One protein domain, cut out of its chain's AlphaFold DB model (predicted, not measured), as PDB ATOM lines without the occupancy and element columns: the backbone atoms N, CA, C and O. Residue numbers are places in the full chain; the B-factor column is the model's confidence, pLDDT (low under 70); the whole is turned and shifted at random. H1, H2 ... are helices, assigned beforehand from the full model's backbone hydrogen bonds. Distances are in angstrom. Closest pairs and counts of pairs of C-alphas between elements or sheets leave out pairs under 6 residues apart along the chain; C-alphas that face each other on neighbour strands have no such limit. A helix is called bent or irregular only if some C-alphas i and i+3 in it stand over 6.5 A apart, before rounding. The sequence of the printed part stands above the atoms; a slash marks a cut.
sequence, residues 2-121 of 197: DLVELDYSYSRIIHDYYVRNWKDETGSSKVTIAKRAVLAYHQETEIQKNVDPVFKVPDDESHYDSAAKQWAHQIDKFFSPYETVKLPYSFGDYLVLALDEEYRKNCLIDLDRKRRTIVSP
ATOM      1  N   ASP A   2     -27.306  31.009  18.564       67.69
ATOM      2  CA  ASP A   2     -27.238  29.862  17.657       67.69
ATOM      3  C   ASP A   2     -28.164  28.755  18.177       67.69
ATOM      4  O   ASP A   2     -27.922  28.168  19.227       67.69
ATOM      5  N   LEU A   3     -29.287  28.544  17.490       66.94
ATOM      6  CA  LEU A   3     -30.312  27.584  17.910       66.94
ATOM      7  C   LEU A   3     -29.884  26.134  17.659       66.94
ATOM      8  O   LEU A   3     -30.402  25.220  18.297       66.94
ATOM      9  N   VAL A   4     -28.938  25.926  16.743       57.16
ATOM     10  CA  VAL A   4     -28.423  24.604  16.387       57.16
ATOM     11  C   VAL A   4     -27.392  24.150  17.419       57.16
ATOM     12  O   VAL A   4     -27.434  22.996  17.834       57.16
ATOM     13  N   GLU A   5     -26.543  25.061  17.907       60.09
ATOM     14  CA  GLU A   5     -25.610  24.788  19.018       60.09
ATOM     15  C   GLU A   5     -26.320  24.490  20.350       60.09
ATOM     16  O   GLU A   5     -25.760  23.813  21.206       60.09
ATOM     17  N   LEU A   6     -27.563  24.954  20.523       57.94
ATOM     18  CA  LEU A   6     -28.400  24.657  21.695       57.94
ATOM     19  C   LEU A   6     -29.163  23.325  21.583       57.94
ATOM     20  O   LEU A   6     -30.048  23.062  22.396       57.94
ATOM     21  N   ASP A   7     -28.869  22.526  20.557       63.84
ATOM     22  CA  ASP A   7     -29.520  21.253  20.246       63.84
ATOM     23  C   ASP A   7     -31.056  21.336  20.130       63.84
ATOM     24  O   ASP A   7     -31.796  20.397  20.422       63.84
ATOM     25  N   TYR A   8     -31.584  22.470  19.659       68.38
ATOM     26  CA  TYR A   8     -33.031  22.609  19.496       68.38
ATOM     27  C   TYR A   8     -33.565  21.635  18.436       68.38
ATOM     28  O   TYR A   8     -32.952  21.417  17.386       68.38
ATOM     29  N   SER A   9     -34.749  21.075  18.699       70.25
ATOM     30  CA  SER A   9     -35.510  20.297  17.718       70.25
ATOM     31  C   SER A   9     -36.068  21.196  16.608       70.25
ATOM     32  O   SER A   9     -36.270  22.395  16.819       70.25
ATOM     33  N   TYR A  10     -36.401  20.626  15.444       74.25
ATOM     34  CA  TYR A  10     -37.012  21.370  14.328       74.25
ATOM     35  C   TYR A  10     -38.241  22.170  14.767       74.25
ATOM     36  O   TYR A  10     -38.333  23.366  14.503       74.25
ATOM     37  N   SER A  11     -39.152  21.551  15.523       78.06
ATOM     38  CA  SER A  11     -40.339  22.231  16.057       78.06
ATOM     39  C   SER A  11     -39.982  23.407  16.963       78.06
ATOM     40  O   SER A  11     -40.676  24.422  16.954       78.06
ATOM     41  N   ARG A  12     -38.889  23.304  17.731       82.44
ATOM     42  CA  ARG A  12     -38.446  24.389  18.605       82.44
ATOM     43  C   ARG A  12     -37.813  25.534  17.818       82.44
ATOM     44  O   ARG A  12     -38.088  26.685  18.140       82.44
ATOM     45  N   ILE A  13     -37.038  25.231  16.776       85.06
ATOM     46  CA  ILE A  13     -36.497  26.235  15.848       85.06
ATOM     47  C   ILE A  13     -37.652  26.993  15.177       85.06
ATOM     48  O   ILE A  13     -37.691  28.222  15.230       85.06
ATOM     49  N   ILE A  14     -38.634  26.275  14.623       89.31
ATOM     50  CA  ILE A  14     -39.817  26.867  13.979       89.31
ATOM     51  C   ILE A  14     -40.591  27.750  14.965       89.31
ATOM     52  O   ILE A  14     -40.944  28.882  14.634       89.31
ATOM     53  N   HIS A  15     -40.811  27.273  16.194       90.06
ATOM     54  CA  HIS A  15     -41.475  28.050  17.240       90.06
ATOM     55  C   HIS A  15     -40.745  29.357  17.561       90.06
ATOM     56  O   HIS A  15     -41.386  30.399  17.686       90.06
ATOM     57  N   ASP A  16     -39.415  29.322  17.686       91.06
ATOM     58  CA  ASP A  16     -38.623  30.510  18.008       91.06
ATOM     59  C   ASP A  16     -38.768  31.579  16.917       91.06
ATOM     60  O   ASP A  16     -39.009  32.749  17.222       91.06
ATOM     61  N   TYR A  17     -38.701  31.180  15.645       93.56
ATOM     62  CA  TYR A  17     -38.895  32.095  14.517       93.56
ATOM     63  C   TYR A  17     -40.336  32.589  14.390       93.56
ATOM     64  O   TYR A  17     -40.540  33.774  14.132       93.56
ATOM     65  N   TYR A  18     -41.324  31.732  14.646       93.81
ATOM     66  CA  TYR A  18     -42.723  32.140  14.747       93.81
ATOM     67  C   TYR A  18     -42.909  33.214  15.824       93.81
ATOM     68  O   TYR A  18     -43.460  34.275  15.537       93.81
ATOM     69  N   VAL A  19     -42.392  32.996  17.041       93.19
ATOM     70  CA  VAL A  19     -42.505  33.955  18.151       93.19
ATOM     71  C   VAL A  19     -41.797  35.268  17.865       93.19
ATOM     72  O   VAL A  19     -42.349  36.324  18.169       93.19
ATOM     73  N   ARG A  20     -40.596  35.217  17.285       93.44
ATOM     74  CA  ARG A  20     -39.861  36.425  16.900       93.44
ATOM     75  C   ARG A  20     -40.610  37.207  15.831       93.44
ATOM     76  O   ARG A  20     -40.756  38.408  15.998       93.44
ATOM     77  N   ASN A  21     -41.138  36.535  14.807       93.81
ATOM     78  CA  ASN A  21     -41.848  37.198  13.716       93.81
ATOM     79  C   ASN A  21     -43.057  37.998  14.222       93.81
ATOM     80  O   ASN A  21     -43.159  39.169  13.900       93.81
ATOM     81  N   TRP A  22     -43.932  37.433  15.064       92.38
ATOM     82  CA  TRP A  22     -45.127  38.181  15.489       92.38
ATOM     83  C   TRP A  22     -44.911  39.165  16.641       92.38
ATOM     84  O   TRP A  22     -45.793  39.985  16.903       92.38
ATOM     85  N   LYS A  23     -43.795  39.061  17.373       91.44
ATOM     86  CA  LYS A  23     -43.444  40.006  18.447       91.44
ATOM     87  C   LYS A  23     -42.611  41.189  17.966       91.44
ATOM     88  O   LYS A  23     -42.481  42.149  18.722       91.44
ATOM     89  N   ASP A  24     -42.024  41.101  16.780       89.94
ATOM     90  CA  ASP A  24     -41.312  42.216  16.169       89.94
ATOM     91  C   ASP A  24     -42.294  43.305  15.720       89.94
ATOM     92  O   ASP A  24     -43.401  43.011  15.271       89.94
ATOM     93  N   GLU A  25     -41.886  44.568  15.828       83.50
ATOM     94  CA  GLU A  25     -42.687  45.720  15.397       83.50
ATOM     95  C   GLU A  25     -42.920  45.733  13.879       83.50
ATOM     96  O   GLU A  25     -43.924  46.268  13.406       83.50
ATOM     97  N   THR A  26     -41.990  45.150  13.121       84.69
ATOM     98  CA  THR A  26     -42.023  45.094  11.652       84.69
ATOM     99  C   THR A  26     -42.611  43.798  11.104       84.69
ATOM    100  O   THR A  26     -42.895  43.705   9.908       84.69
ATOM    101  N   GLY A  27     -42.801  42.801  11.967       79.31
ATOM    102  CA  GLY A  27     -43.290  41.492  11.577       79.31
ATOM    103  C   GLY A  27     -44.814  41.400  11.498       79.31
ATOM    104  O   GLY A  27     -45.575  42.208  12.037       79.31
ATOM    105  N   SER A  28     -45.280  40.387  10.781       89.88
ATOM    106  CA  SER A  28     -46.691  40.092  10.602       89.88
ATOM    107  C   SER A  28     -47.344  39.720  11.927       89.88
ATOM    108  O   SER A  28     -46.798  38.984  12.745       89.88
ATOM    109  N   SER A  29     -48.592  40.156  12.112       92.19
ATOM    110  CA  SER A  29     -49.355  39.760  13.293       92.19
ATOM    111  C   SER A  29     -49.494  38.237  13.379       92.19
ATOM    112  O   SER A  29     -49.658  37.552  12.365       92.19
ATOM    113  N   LYS A  30     -49.542  37.710  14.607       92.94
ATOM    114  CA  LYS A  30     -49.759  36.281  14.875       92.94
ATOM    115  C   LYS A  30     -50.955  35.710  14.097       92.94
ATOM    116  O   LYS A  30     -50.882  34.616  13.545       92.94
ATOM    117  N   VAL A  31     -52.049  36.469  14.038       93.31
ATOM    118  CA  VAL A  31     -53.287  36.087  13.342       93.31
ATOM    119  C   VAL A  31     -53.062  35.996  11.831       93.31
ATOM    120  O   VAL A  31     -53.554  35.070  11.190       93.31
ATOM    121  N   THR A  32     -52.274  36.913  11.264       93.56
ATOM    122  CA  THR A  32     -51.904  36.905   9.843       93.56
ATOM    123  C   THR A  32     -51.091  35.661   9.490       93.56
ATOM    124  O   THR A  32     -51.404  34.991   8.507       93.56
ATOM    125  N   ILE A  33     -50.082  35.324  10.302       94.44
ATOM    126  CA  ILE A  33     -49.240  34.136  10.089       94.44
ATOM    127  C   ILE A  33     -50.097  32.869  10.163       94.44
ATOM    128  O   ILE A  33     -50.053  32.041   9.257       94.44
ATOM    129  N   ALA A  34     -50.937  32.750  11.198       93.06
ATOM    130  CA  ALA A  34     -51.834  31.611  11.371       93.06
ATOM    131  C   ALA A  34     -52.784  31.437  10.177       93.06
ATOM    132  O   ALA A  34     -52.936  30.330   9.668       93.06
ATOM    133  N   LYS A  35     -53.380  32.535   9.688       93.12
ATOM    134  CA  LYS A  35     -54.242  32.529   8.498       93.12
ATOM    135  C   LYS A  35     -53.498  32.022   7.265       93.12
ATOM    136  O   LYS A  35     -53.999  31.131   6.590       93.12
ATOM    137  N   ARG A  36     -52.303  32.553   6.984       93.88
ATOM    138  CA  ARG A  36     -51.480  32.128   5.837       93.88
ATOM    139  C   ARG A  36     -51.128  30.641   5.917       93.88
ATOM    140  O   ARG A  36     -51.341  29.928   4.943       93.88
ATOM    141  N   ALA A  37     -50.643  30.180   7.071       92.06
ATOM    142  CA  ALA A  37     -50.219  28.795   7.271       92.06
ATOM    143  C   ALA A  37     -51.383  27.809   7.108       92.06
ATOM    144  O   ALA A  37     -51.268  26.833   6.376       92.06
ATOM    145  N   VAL A  38     -52.523  28.081   7.756       89.69
ATOM    146  CA  VAL A  38     -53.692  27.191   7.720       89.69
ATOM    147  C   VAL A  38     -54.331  27.146   6.338       89.69
ATOM    148  O   VAL A  38     -54.669  26.062   5.875       89.69
ATOM    149  N   LEU A  39     -54.478  28.285   5.657       89.06
ATOM    150  CA  LEU A  39     -55.054  28.292   4.311       89.06
ATOM    151  C   LEU A  39     -54.148  27.572   3.306       89.06
ATOM    152  O   LEU A  39     -54.654  26.781   2.518       89.06
ATOM    153  N   ALA A  40     -52.830  27.790   3.367       88.19
ATOM    154  CA  ALA A  40     -51.880  27.075   2.515       88.19
ATOM    155  C   ALA A  40     -51.902  25.563   2.790       88.19
ATOM    156  O   ALA A  40     -52.006  24.771   1.857       88.19
ATOM    157  N   TYR A  41     -51.910  25.169   4.070       85.94
ATOM    158  CA  TYR A  41     -52.037  23.770   4.477       85.94
ATOM    159  C   TYR A  41     -53.299  23.126   3.898       85.94
ATOM    160  O   TYR A  41     -53.224  22.056   3.305       85.94
ATOM    161  N   HIS A  42     -54.454  23.790   4.001       81.12
ATOM    162  CA  HIS A  42     -55.728  23.270   3.485       81.12
ATOM    163  C   HIS A  42     -55.813  23.228   1.957       81.12
ATOM    164  O   HIS A  42     -56.467  22.341   1.415       81.12
ATOM    165  N   GLN A  43     -55.165  24.160   1.256       80.81
ATOM    166  CA  GLN A  43     -55.115  24.160  -0.210       80.81
ATOM    167  C   GLN A  43     -54.314  22.974  -0.756       80.81
ATOM    168  O   GLN A  43     -54.694  22.386  -1.762       80.81
ATOM    169  N   GLU A  44     -53.219  22.602  -0.096       72.44
ATOM    170  CA  GLU A  44     -52.345  21.516  -0.550       72.44
ATOM    171  C   GLU A  44     -52.813  20.134  -0.056       72.44
ATOM    172  O   GLU A  44     -52.513  19.102  -0.656       72.44
ATOM    173  N   THR A  45     -53.629  20.103   1.000       65.50
ATOM    174  CA  THR A  45     -54.197  18.881   1.584       65.50
ATOM    175  C   THR A  45     -55.656  18.641   1.192       65.50
ATOM    176  O   THR A  45     -56.374  17.962   1.921       65.50
ATOM    177  N   GLU A  46     -56.127  19.105   0.024       56.50
ATOM    178  CA  GLU A  46     -57.525  18.894  -0.412       56.50
ATOM    179  C   GLU A  46     -57.976  17.416  -0.387       56.50
ATOM    180  O   GLU A  46     -59.154  17.133  -0.167       56.50
ATOM    181  N   ILE A  47     -57.040  16.465  -0.512       47.06
ATOM    182  CA  ILE A  47     -57.278  15.011  -0.396       47.06
ATOM    183  C   ILE A  47     -57.645  14.588   1.051       47.06
ATOM    184  O   ILE A  47     -58.262  13.547   1.267       47.06
ATOM    185  N   GLN A  48     -57.325  15.410   2.050       47.75
ATOM    186  CA  GLN A  48     -57.515  15.184   3.487       47.75
ATOM    187  C   GLN A  48     -58.516  16.155   4.141       47.75
ATOM    188  O   GLN A  48     -58.602  16.184   5.368       47.75
ATOM    189  N   LYS A  49     -59.343  16.886   3.369       46.31
ATOM    190  CA  LYS A  49     -60.385  17.820   3.874       46.31
ATOM    191  C   LYS A  49     -61.291  17.250   4.985       46.31
ATOM    192  O   LYS A  49     -61.855  18.010   5.765       46.31
ATOM    193  N   ASN A  50     -61.409  15.922   5.078       46.09
ATOM    194  CA  ASN A  50     -62.201  15.215   6.092       46.09
ATOM    195  C   ASN A  50     -61.375  14.522   7.196       46.09
ATOM    196  O   ASN A  50     -61.961  13.883   8.067       46.09
ATOM    197  N   VAL A  51     -60.042  14.583   7.149       42.88
ATOM    198  CA  VAL A  51     -59.150  13.744   7.972       42.88
ATOM    199  C   VAL A  51     -58.494  14.528   9.109       42.88
ATOM    200  O   VAL A  51     -58.164  13.924  10.127       42.88
ATOM    201  N   ASP A  52     -58.388  15.855   9.007       55.50
ATOM    202  CA  ASP A  52     -57.721  16.653  10.037       55.50
ATOM    203  C   ASP A  52     -58.673  17.652  10.732       55.50
ATOM    204  O   ASP A  52     -58.916  18.757  10.239       55.50
ATOM    205  N   PRO A  53     -59.266  17.288  11.888       58.06
ATOM    206  CA  PRO A  53     -60.282  18.095  12.571       58.06
ATOM    207  C   PRO A  53     -59.715  19.339  13.276       58.06
ATOM    208  O   PRO A  53     -60.471  20.088  13.903       58.06
ATOM    209  N   VAL A  54     -58.396  19.535  13.231       70.44
ATOM    210  CA  VAL A  54     -57.671  20.497  14.065       70.44
ATOM    211  C   VAL A  54     -57.920  21.942  13.629       70.44
ATOM    212  O   VAL A  54     -58.186  22.807  14.468       70.44
ATOM    213  N   PHE A  55     -57.905  22.205  12.321       79.44
ATOM    214  CA  PHE A  55     -58.151  23.534  11.767       79.44
ATOM    215  C   PHE A  55     -59.438  23.550  10.954       79.44
ATOM    216  O   PHE A  55     -59.459  23.162   9.791       79.44
ATOM    217  N   LYS A  56     -60.521  24.041  11.558       80.88
ATOM    218  CA  LYS A  56     -61.785  24.245  10.844       80.88
ATOM    219  C   LYS A  56     -61.698  25.506   9.993       80.88
ATOM    220  O   LYS A  56     -61.563  26.599  10.547       80.88
ATOM    221  N   VAL A  57     -61.781  25.341   8.675       82.75
ATOM    222  CA  VAL A  57     -61.863  26.444   7.712       82.75
ATOM    223  C   VAL A  57     -63.335  26.764   7.454       82.75
ATOM    224  O   VAL A  57     -64.080  25.853   7.099       82.75
ATOM    225  N   PRO A  58     -63.791  28.009   7.685       83.00
ATOM    226  CA  PRO A  58     -65.146  28.413   7.326       83.00
ATOM    227  C   PRO A  58     -65.394  28.291   5.817       83.00
ATOM    228  O   PRO A  58     -64.493  28.558   5.027       83.00
ATOM    229  N   ASP A  59     -66.627  27.982   5.418       80.06
ATOM    230  CA  ASP A  59     -67.015  27.981   3.997       80.06
ATOM    231  C   ASP A  59     -67.059  29.399   3.399       80.06
ATOM    232  O   ASP A  59     -66.906  29.582   2.195       80.06
ATOM    233  N   ASP A  60     -67.265  30.409   4.248       83.31
ATOM    234  CA  ASP A  60     -67.330  31.819   3.864       83.31
ATOM    235  C   ASP A  60     -66.064  32.563   4.313       83.31
ATOM    236  O   ASP A  60     -65.760  32.651   5.510       83.31
ATOM    237  N   GLU A  61     -65.356  33.141   3.338       85.00
ATOM    238  CA  GLU A  61     -64.135  33.931   3.529       85.00
ATOM    239  C   GLU A  61     -64.327  35.115   4.486       85.00
ATOM    240  O   GLU A  61     -63.381  35.517   5.171       85.00
ATOM    241  N   SER A  62     -65.553  35.640   4.606       84.56
ATOM    242  CA  SER A  62     -65.883  36.728   5.533       84.56
ATOM    243  C   SER A  62     -65.625  36.363   7.005       84.56
ATOM    244  O   SER A  62     -65.383  37.240   7.838       84.56
ATOM    245  N   HIS A  63     -65.587  35.066   7.329       86.44
ATOM    246  CA  HIS A  63     -65.310  34.553   8.670       86.44
ATOM    247  C   HIS A  63     -63.834  34.198   8.906       86.44
ATOM    248  O   HIS A  63     -63.478  33.758  10.002       86.44
ATOM    249  N   TYR A  64     -62.943  34.382   7.929       87.62
ATOM    250  CA  TYR A  64     -61.547  33.961   8.083       87.62
ATOM    251  C   TYR A  64     -60.822  34.700   9.203       87.62
ATOM    252  O   TYR A  64     -60.004  34.104   9.895       87.62
ATOM    253  N   ASP A  65     -61.129  35.973   9.432       84.88
ATOM    254  CA  ASP A  65     -60.430  36.757  10.453       84.88
ATOM    255  C   ASP A  65     -60.823  36.343  11.881       84.88
ATOM    256  O   ASP A  65     -60.001  36.400  12.801       84.88
ATOM    257  N   SER A  66     -62.062  35.881  12.082       86.06
ATOM    258  CA  SER A  66     -62.497  35.329  13.368       86.06
ATOM    259  C   SER A  66     -61.930  33.923  13.587       86.06
ATOM    260  O   SER A  66     -61.453  33.623  14.686       86.06
ATOM    261  N   ALA A  67     -61.888  33.098  12.537       87.94
ATOM    262  CA  ALA A  67     -61.290  31.767  12.572       87.94
ATOM    263  C   ALA A  67     -59.768  31.815  12.793       87.94
ATOM    264  O   ALA A  67     -59.236  31.053  13.598       87.94
ATOM    265  N   ALA A  68     -59.069  32.781  12.194       90.56
ATOM    266  CA  ALA A  68     -57.624  32.940  12.326       90.56
ATOM    267  C   ALA A  68     -57.160  33.180  13.769       90.56
ATOM    268  O   ALA A  68     -56.081  32.731  14.153       90.56
ATOM    269  N   LYS A  69     -57.987  33.819  14.609       91.31
ATOM    270  CA  LYS A  69     -57.708  33.935  16.053       91.31
ATOM    271  C   LYS A  69     -57.744  32.576  16.752       91.31
ATOM    272  O   LYS A  69     -56.910  32.308  17.611       91.31
ATOM    273  N   GLN A  70     -58.696  31.719  16.383       90.06
ATOM    274  CA  GLN A  70     -58.786  30.364  16.926       90.06
ATOM    275  C   GLN A  70     -57.619  29.504  16.440       90.06
ATOM    276  O   GLN A  70     -57.027  28.782  17.236       90.06
ATOM    277  N   TRP A  71     -57.241  29.620  15.165       91.88
ATOM    278  CA  TRP A  71     -56.082  28.916  14.621       91.88
ATOM    279  C   TRP A  71     -54.787  29.334  15.308       91.88
ATOM    280  O   TRP A  71     -54.036  28.470  15.735       91.88
ATOM    281  N   ALA A  72     -54.561  30.636  15.500       91.94
ATOM    282  CA  ALA A  72     -53.412  31.143  16.246       91.94
ATOM    283  C   ALA A  72     -53.318  30.534  17.655       91.94
ATOM    284  O   ALA A  72     -52.245  30.111  18.080       91.94
ATOM    285  N   HIS A  73     -54.452  30.429  18.355       90.31
ATOM    286  CA  HIS A  73     -54.517  29.786  19.669       90.31
ATOM    287  C   HIS A  73     -54.181  28.290  19.616       90.31
ATOM    288  O   HIS A  73     -53.468  27.791  20.481       90.31
ATOM    289  N   GLN A  74     -54.657  27.564  18.600       88.38
ATOM    290  CA  GLN A  74     -54.294  26.154  18.408       88.38
ATOM    291  C   GLN A  74     -52.801  25.990  18.100       88.38
ATOM    292  O   GLN A  74     -52.158  25.107  18.658       88.38
ATOM    293  N   ILE A  75     -52.232  26.878  17.280       89.94
ATOM    294  CA  ILE A  75     -50.801  26.873  16.958       89.94
ATOM    295  C   ILE A  75     -49.959  27.035  18.224       89.94
ATOM    296  O   ILE A  75     -49.027  26.268  18.447       89.94
ATOM    297  N   ASP A  76     -50.324  27.981  19.090       89.38
ATOM    298  CA  ASP A  76     -49.638  28.183  20.367       89.38
ATOM    299  C   ASP A  76     -49.705  26.939  21.267       89.38
ATOM    300  O   ASP A  76     -48.736  26.628  21.962       89.38
ATOM    301  N   LYS A  77     -50.821  26.197  21.236       87.44
ATOM    302  CA  LYS A  77     -50.959  24.948  21.995       87.44
ATOM    303  C   LYS A  77     -49.992  23.862  21.540       87.44
ATOM    304  O   LYS A  77     -49.480  23.162  22.405       87.44
ATOM    305  N   PHE A  78     -49.693  23.741  20.244       82.94
ATOM    306  CA  PHE A  78     -48.725  22.736  19.770       82.94
ATOM    307  C   PHE A  78     -47.304  22.982  20.275       82.94
ATOM    308  O   PHE A  78     -46.500  22.057  20.336       82.94
ATOM    309  N   PHE A  79     -46.982  24.228  20.621       82.25
ATOM    310  CA  PHE A  79     -45.671  24.602  21.143       82.25
ATOM    311  C   PHE A  79     -45.657  24.802  22.663       82.25
ATOM    312  O   PHE A  79     -44.616  25.149  23.231       82.25
ATOM    313  N   SER A  80     -46.792  24.588  23.333       78.75
ATOM    314  CA  SER A  80     -46.885  24.671  24.786       78.75
ATOM    315  C   SER A  80     -46.246  23.433  25.422       78.75
ATOM    316  O   SER A  80     -46.663  22.317  25.122       78.75
ATOM    317  N   PRO A  81     -45.297  23.594  26.362       68.62
ATOM    318  CA  PRO A  81     -44.675  22.462  27.054       68.62
ATOM    319  C   PRO A  81     -45.633  21.752  28.027       68.62
ATOM    320  O   PRO A  81     -45.291  20.710  28.576       68.62
ATOM    321  N   TYR A  82     -46.814  22.327  28.271       67.44
ATOM    322  CA  TYR A  82     -47.816  21.811  29.209       67.44
ATOM    323  C   TYR A  82     -48.982  21.101  28.515       67.44
ATOM    324  O   TYR A  82     -49.822  20.502  29.182       67.44
ATOM    325  N   GLU A  83     -49.067  21.200  27.190       65.88
ATOM    326  CA  GLU A  83     -50.162  20.652  26.396       65.88
ATOM    327  C   GLU A  83     -49.642  19.456  25.590       65.88
ATOM    328  O   GLU A  83     -48.551  19.490  25.029       65.88
ATOM    329  N   THR A  84     -50.427  18.382  25.501       55.91
ATOM    330  CA  THR A  84     -50.066  17.160  24.749       55.91
ATOM    331  C   THR A  84     -50.623  17.176  23.324       55.91
ATOM    332  O   THR A  84     -50.924  16.136  22.735       55.91
ATOM    333  N   VAL A  85     -50.807  18.373  22.762       62.78
ATOM    334  CA  VAL A  85     -51.435  18.544  21.452       62.78
ATOM    335  C   VAL A  85     -50.369  18.414  20.368       62.78
ATOM    336  O   VAL A  85     -49.406  19.176  20.332       62.78
ATOM    337  N   LYS A  86     -50.543  17.440  19.471       59.22
ATOM    338  CA  LYS A  86     -49.615  17.207  18.359       59.22
ATOM    339  C   LYS A  86     -49.853  18.211  17.234       59.22
ATOM    340  O   LYS A  86     -50.998  18.431  16.840       59.22
ATOM    341  N   LEU A  87     -48.763  18.775  16.714       69.44
ATOM    342  CA  LEU A  87     -48.771  19.544  15.472       69.44
ATOM    343  C   LEU A  87     -49.250  18.629  14.328       69.44
ATOM    344  O   LEU A  87     -48.747  17.506  14.227       69.44
ATOM    345  N   PRO A  88     -50.184  19.075  13.474       71.62
ATOM    346  CA  PRO A  88     -50.566  18.313  12.294       71.62
ATOM    347  C   PRO A  88     -49.380  18.022  11.367       71.62
ATOM    348  O   PRO A  88     -48.435  18.813  11.287       71.62
ATOM    349  N   TYR A  89     -49.430  16.882  10.671       61.31
ATOM    350  CA  TYR A  89     -48.348  16.428   9.793       61.31
ATOM    351  C   TYR A  89     -48.002  17.500   8.758       61.31
ATOM    352  O   TYR A  89     -48.895  18.099   8.165       61.31
ATOM    353  N   SER A  90     -46.712  17.756   8.526       71.88
ATOM    354  CA  SER A  90     -46.188  18.794   7.617       71.88
ATOM    355  C   SER A  90     -46.603  20.244   7.916       71.88
ATOM    356  O   SER A  90     -46.038  21.158   7.323       71.88
ATOM    357  N   PHE A  91     -47.499  20.504   8.878       84.31
ATOM    358  CA  PHE A  91     -47.981  21.857   9.182       84.31
ATOM    359  C   PHE A  91     -46.852  22.817   9.592       84.31
ATOM    360  O   PHE A  91     -46.927  24.017   9.334       84.31
ATOM    361  N   GLY A  92     -45.773  22.287  10.178       84.06
ATOM    362  CA  GLY A  92     -44.569  23.057  10.492       84.06
ATOM    363  C   GLY A  92     -43.965  23.758   9.272       84.06
ATOM    364  O   GLY A  92     -43.572  24.916   9.384       84.06
ATOM    365  N   ASP A  93     -43.971  23.119   8.099       83.75
ATOM    366  CA  ASP A  93     -43.445  23.711   6.864       83.75
ATOM    367  C   ASP A  93     -44.299  24.899   6.416       83.75
ATOM    368  O   ASP A  93     -43.778  25.967   6.097       83.75
ATOM    369  N   TYR A  94     -45.625  24.761   6.476       90.12
ATOM    370  CA  TYR A  94     -46.552  25.848   6.154       90.12
ATOM    371  C   TYR A  94     -46.436  27.003   7.143       90.12
ATOM    372  O   TYR A  94     -46.564  28.165   6.755       90.12
ATOM    373  N   LEU A  95     -46.137  26.706   8.411       92.31
ATOM    374  CA  LEU A  95     -45.857  27.734   9.402       92.31
ATOM    375  C   LEU A  95     -44.572  28.501   9.067       92.31
ATOM    376  O   LEU A  95     -44.570  29.723   9.179       92.31
ATOM    377  N   VAL A  96     -43.520  27.822   8.596       92.50
ATOM    378  CA  VAL A  96     -42.279  28.460   8.115       92.50
ATOM    379  C   VAL A  96     -42.535  29.305   6.867       92.50
ATOM    380  O   VAL A  96     -42.069  30.441   6.785       92.50
ATOM    381  N   LEU A  97     -43.297  28.788   5.901       91.31
ATOM    382  CA  LEU A  97     -43.635  29.506   4.668       91.31
ATOM    383  C   LEU A  97     -44.467  30.767   4.929       91.31
ATOM    384  O   LEU A  97     -44.312  31.761   4.212       91.31
ATOM    385  N   ALA A  98     -45.306  30.734   5.967       94.69
ATOM    386  CA  ALA A  98     -46.159  31.839   6.389       94.69
ATOM    387  C   ALA A  98     -45.418  32.984   7.097       94.69
ATOM    388  O   ALA A  98     -45.985  34.079   7.203       94.69
ATOM    389  N   LEU A  99     -44.187  32.746   7.570       94.81
ATOM    390  CA  LEU A  99     -43.333  33.786   8.143       94.81
ATOM    391  C   LEU A  99     -42.984  34.840   7.090       94.81
ATOM    392  O   LEU A  99     -42.909  34.555   5.889       94.81
ATOM    393  N   ASP A 100     -42.708  36.060   7.549       95.06
ATOM    394  CA  ASP A 100     -42.182  37.084   6.651       95.06
ATOM    395  C   ASP A 100     -40.787  36.713   6.157       95.06
ATOM    396  O   ASP A 100     -40.061  35.943   6.789       95.06
ATOM    397  N   GLU A 101     -40.413  37.271   5.009       91.81
ATOM    398  CA  GLU A 101     -39.265  36.824   4.221       91.81
ATOM    399  C   GLU A 101     -37.958  36.749   5.019       91.81
ATOM    400  O   GLU A 101     -37.235  35.757   4.909       91.81
ATOM    401  N   GLU A 102     -37.683  37.745   5.863       91.88
ATOM    402  CA  GLU A 102     -36.485  37.780   6.704       91.88
ATOM    403  C   GLU A 102     -36.437  36.609   7.700       91.88
ATOM    404  O   GLU A 102     -35.443  35.880   7.772       91.88
ATOM    405  N   TYR A 103     -37.530  36.366   8.426       93.06
ATOM    406  CA  TYR A 103     -37.615  35.284   9.411       93.06
ATOM    407  C   TYR A 103     -37.680  33.923   8.738       93.06
ATOM    408  O   TYR A 103     -37.038  32.988   9.206       93.06
ATOM    409  N   ARG A 104     -38.400  33.817   7.619       93.06
ATOM    410  CA  ARG A 104     -38.472  32.599   6.813       93.06
ATOM    411  C   ARG A 104     -37.088  32.182   6.335       93.06
ATOM    412  O   ARG A 104     -36.709  31.028   6.501       93.06
ATOM    413  N   LYS A 105     -36.316  33.117   5.772       90.69
ATOM    414  CA  LYS A 105     -34.965  32.844   5.269       90.69
ATOM    415  C   LYS A 105     -34.041  32.357   6.384       90.69
ATOM    416  O   LYS A 105     -33.376  31.340   6.214       90.69
ATOM    417  N   ASN A 106     -34.030  33.051   7.521       90.31
ATOM    418  CA  ASN A 106     -33.191  32.679   8.660       90.31
ATOM    419  C   ASN A 106     -33.624  31.341   9.282       90.31
ATOM    420  O   ASN A 106     -32.779  30.503   9.586       90.31
ATOM    421  N   CYS A 107     -34.934  31.091   9.373       89.25
ATOM    422  CA  CYS A 107     -35.475  29.814   9.826       89.25
ATOM    423  C   CYS A 107     -35.015  28.662   8.929       89.25
ATOM    424  O   CYS A 107     -34.462  27.687   9.427       89.25
ATOM    425  N   LEU A 108     -35.151  28.794   7.606       85.25
ATOM    426  CA  LEU A 108     -34.708  27.768   6.657       85.25
ATOM    427  C   LEU A 108     -33.200  27.497   6.740       85.25
ATOM    428  O   LEU A 108     -32.798  26.344   6.618       85.25
ATOM    429  N   ILE A 109     -32.375  28.522   6.981       86.62
ATOM    430  CA  ILE A 109     -30.929  28.353   7.190       86.62
ATOM    431  C   ILE A 109     -30.654  27.513   8.442       86.62
ATOM    432  O   ILE A 109     -29.866  26.574   8.371       86.62
ATOM    433  N   ASP A 110     -31.297  27.810   9.572       85.06
ATOM    434  CA  ASP A 110     -31.078  27.059  10.816       85.06
ATOM    435  C   ASP A 110     -31.617  25.626  10.729       85.06
ATOM    436  O   ASP A 110     -30.965  24.694  11.205       85.06
ATOM    437  N   LEU A 111     -32.759  25.422  10.063       82.44
ATOM    438  CA  LEU A 111     -33.275  24.082   9.778       82.44
ATOM    439  C   LEU A 111     -32.306  23.307   8.870       82.44
ATOM    440  O   LEU A 111     -32.029  22.144   9.140       82.44
ATOM    441  N   ASP A 112     -31.733  23.934   7.837       76.81
ATOM    442  CA  ASP A 112     -30.736  23.298   6.961       76.81
ATOM    443  C   ASP A 112     -29.421  22.987   7.697       76.81
ATOM    444  O   ASP A 112     -28.837  21.917   7.522       76.81
ATOM    445  N   ARG A 113     -28.971  23.874   8.589       77.69
ATOM    446  CA  ARG A 113     -27.828  23.605   9.474       77.69
ATOM    447  C   ARG A 113     -28.104  22.405  10.381       77.69
ATOM    448  O   ARG A 113     -27.240  21.536  10.477       77.69
ATOM    449  N   LYS A 114     -29.303  22.311  10.971       70.81
ATOM    450  CA  LYS A 114     -29.722  21.151  11.775       70.81
ATOM    451  C   LYS A 114     -29.760  19.863  10.940       70.81
ATOM    452  O   LYS A 114     -29.237  18.842  11.386       70.81
ATOM    453  N   ARG A 115     -30.261  19.914   9.697       65.81
ATOM    454  CA  ARG A 115     -30.228  18.772   8.754       65.81
ATOM    455  C   ARG A 115     -28.814  18.250   8.545       65.81
ATOM    456  O   ARG A 115     -28.585  17.047   8.560       65.81
ATOM    457  N   ARG A 116     -27.843  19.153   8.396       64.19
ATOM    458  CA  ARG A 116     -26.434  18.786   8.185       64.19
ATOM    459  C   ARG A 116     -25.764  18.218   9.437       64.19
ATOM    460  O   ARG A 116     -24.825  17.442   9.295       64.19
ATOM    461  N   THR A 117     -26.228  18.570  10.638       63.03
ATOM    462  CA  THR A 117     -25.678  18.020  11.892       63.03
ATOM    463  C   THR A 117     -26.089  16.573  12.164       63.03
ATOM    464  O   THR A 117     -25.330  15.867  12.813       63.03
ATOM    465  N   ILE A 118     -27.205  16.098  11.597       53.56
ATOM    466  CA  ILE A 118     -27.679  14.701  11.726       53.56
ATOM    467  C   ILE A 118     -26.729  13.707  11.027       53.56
ATOM    468  O   ILE A 118     -26.690  12.529  11.345       53.56
ATOM    469  N   VAL A 119     -25.878  14.170  10.106       47.84
ATOM    470  CA  VAL A 119     -24.888  13.310   9.425       47.84
ATOM    471  C   VAL A 119     -23.683  12.976  10.330       47.84
ATOM    472  O   VAL A 119     -22.839  12.160   9.960       47.84
ATOM    473  N   SER A 120     -23.596  13.572  11.524       36.84
ATOM    474  CA  SER A 120     -22.513  13.334  12.479       36.84
ATOM    475  C   SER A 120     -23.024  12.552  13.692       36.84
ATOM    476  O   SER A 120     -23.903  13.051  14.389       36.84
ATOM    477  N   PRO A 121     -22.461  11.369  14.005       40.59
ATOM    478  CA  PRO A 121     -22.875  10.596  15.168       40.59
ATOM    479  C   PRO A 121     -22.467  11.326  16.454       40.59
ATOM    480  O   PRO A 121     -21.287  11.363  16.813       40.59
TER     481      PRO A 121
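What this domain is: This is residues 2 to 121 of the 197 residues of an uncharacterized protein of Gammaproteobacteria bacterium (UniProt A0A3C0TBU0). A short helix, H4, sits in the middle of five, between two helix pairs: H1 and H5 side by side, and H2 with H3 crossing it. The longest axis runs from H3 at one end to H5 at the other. The 120 printed residues hold five named helices, H1 to H5 in chain order, and no named strand: the class is all helix. The whole is compact, with a radius of gyration of the C-alphas of 14.8 A and spans of 48 by 34 by 28 A.

How they stand to each other: Start at H1, residues 10 to 23, which touches H5, residues 101 to 117, at a shallow tilt of 18 degrees, opposite ways; their closest C-alphas, Tyr 17 and Tyr 103, are 6.2 A apart. Next look at H2, residues 30 to 44: it touches H3, residues 61 to 78, about perpendicular at 81 degrees, closest at C-alphas Lys 35 and Ala 68, 5.1 A. The hub is H4, residues 91 to 98. It touches H2 at Ala 37 and Tyr 94, the closest C-alphas, 4.8 A; H1 at Ile 14 and Val 96, 6.6 A; and H5, its hairpin partner, at Val 96 and Arg 104, 5.8 A. H5 touches H4 with residues 104 to 108 alone. H3 and H5 are apart. Every O i to N i+4 pair is within hydrogen-bond range in H1, H2, H4 and H5; in H3 10 of 14 are.

Where its parts are: Find C-alpha 10 at (-37.012, 21.370, 14.328); from there H1 runs 20.1 A to residue 23. H2 measures 21.5 A. H3, 25.0 A, is irregular, with C-alphas 62 and 65 7.3 A apart, and has a kink of 40 degrees near residue 68. After H4, H5 runs 24.4 A to C-alpha 117 at (-25.678, 18.020, 11.892).

The domain as a whole: The C-alphas farthest apart, Ser 62 and Pro 121, are 51.2 A apart. The printed part has no cut. The links H2 to H3 and H3 to H4 are long. The model's pLDDT is under 70 at residues 2 to 8, 45 to 53, 81 to 87, 89 and 115 to 121.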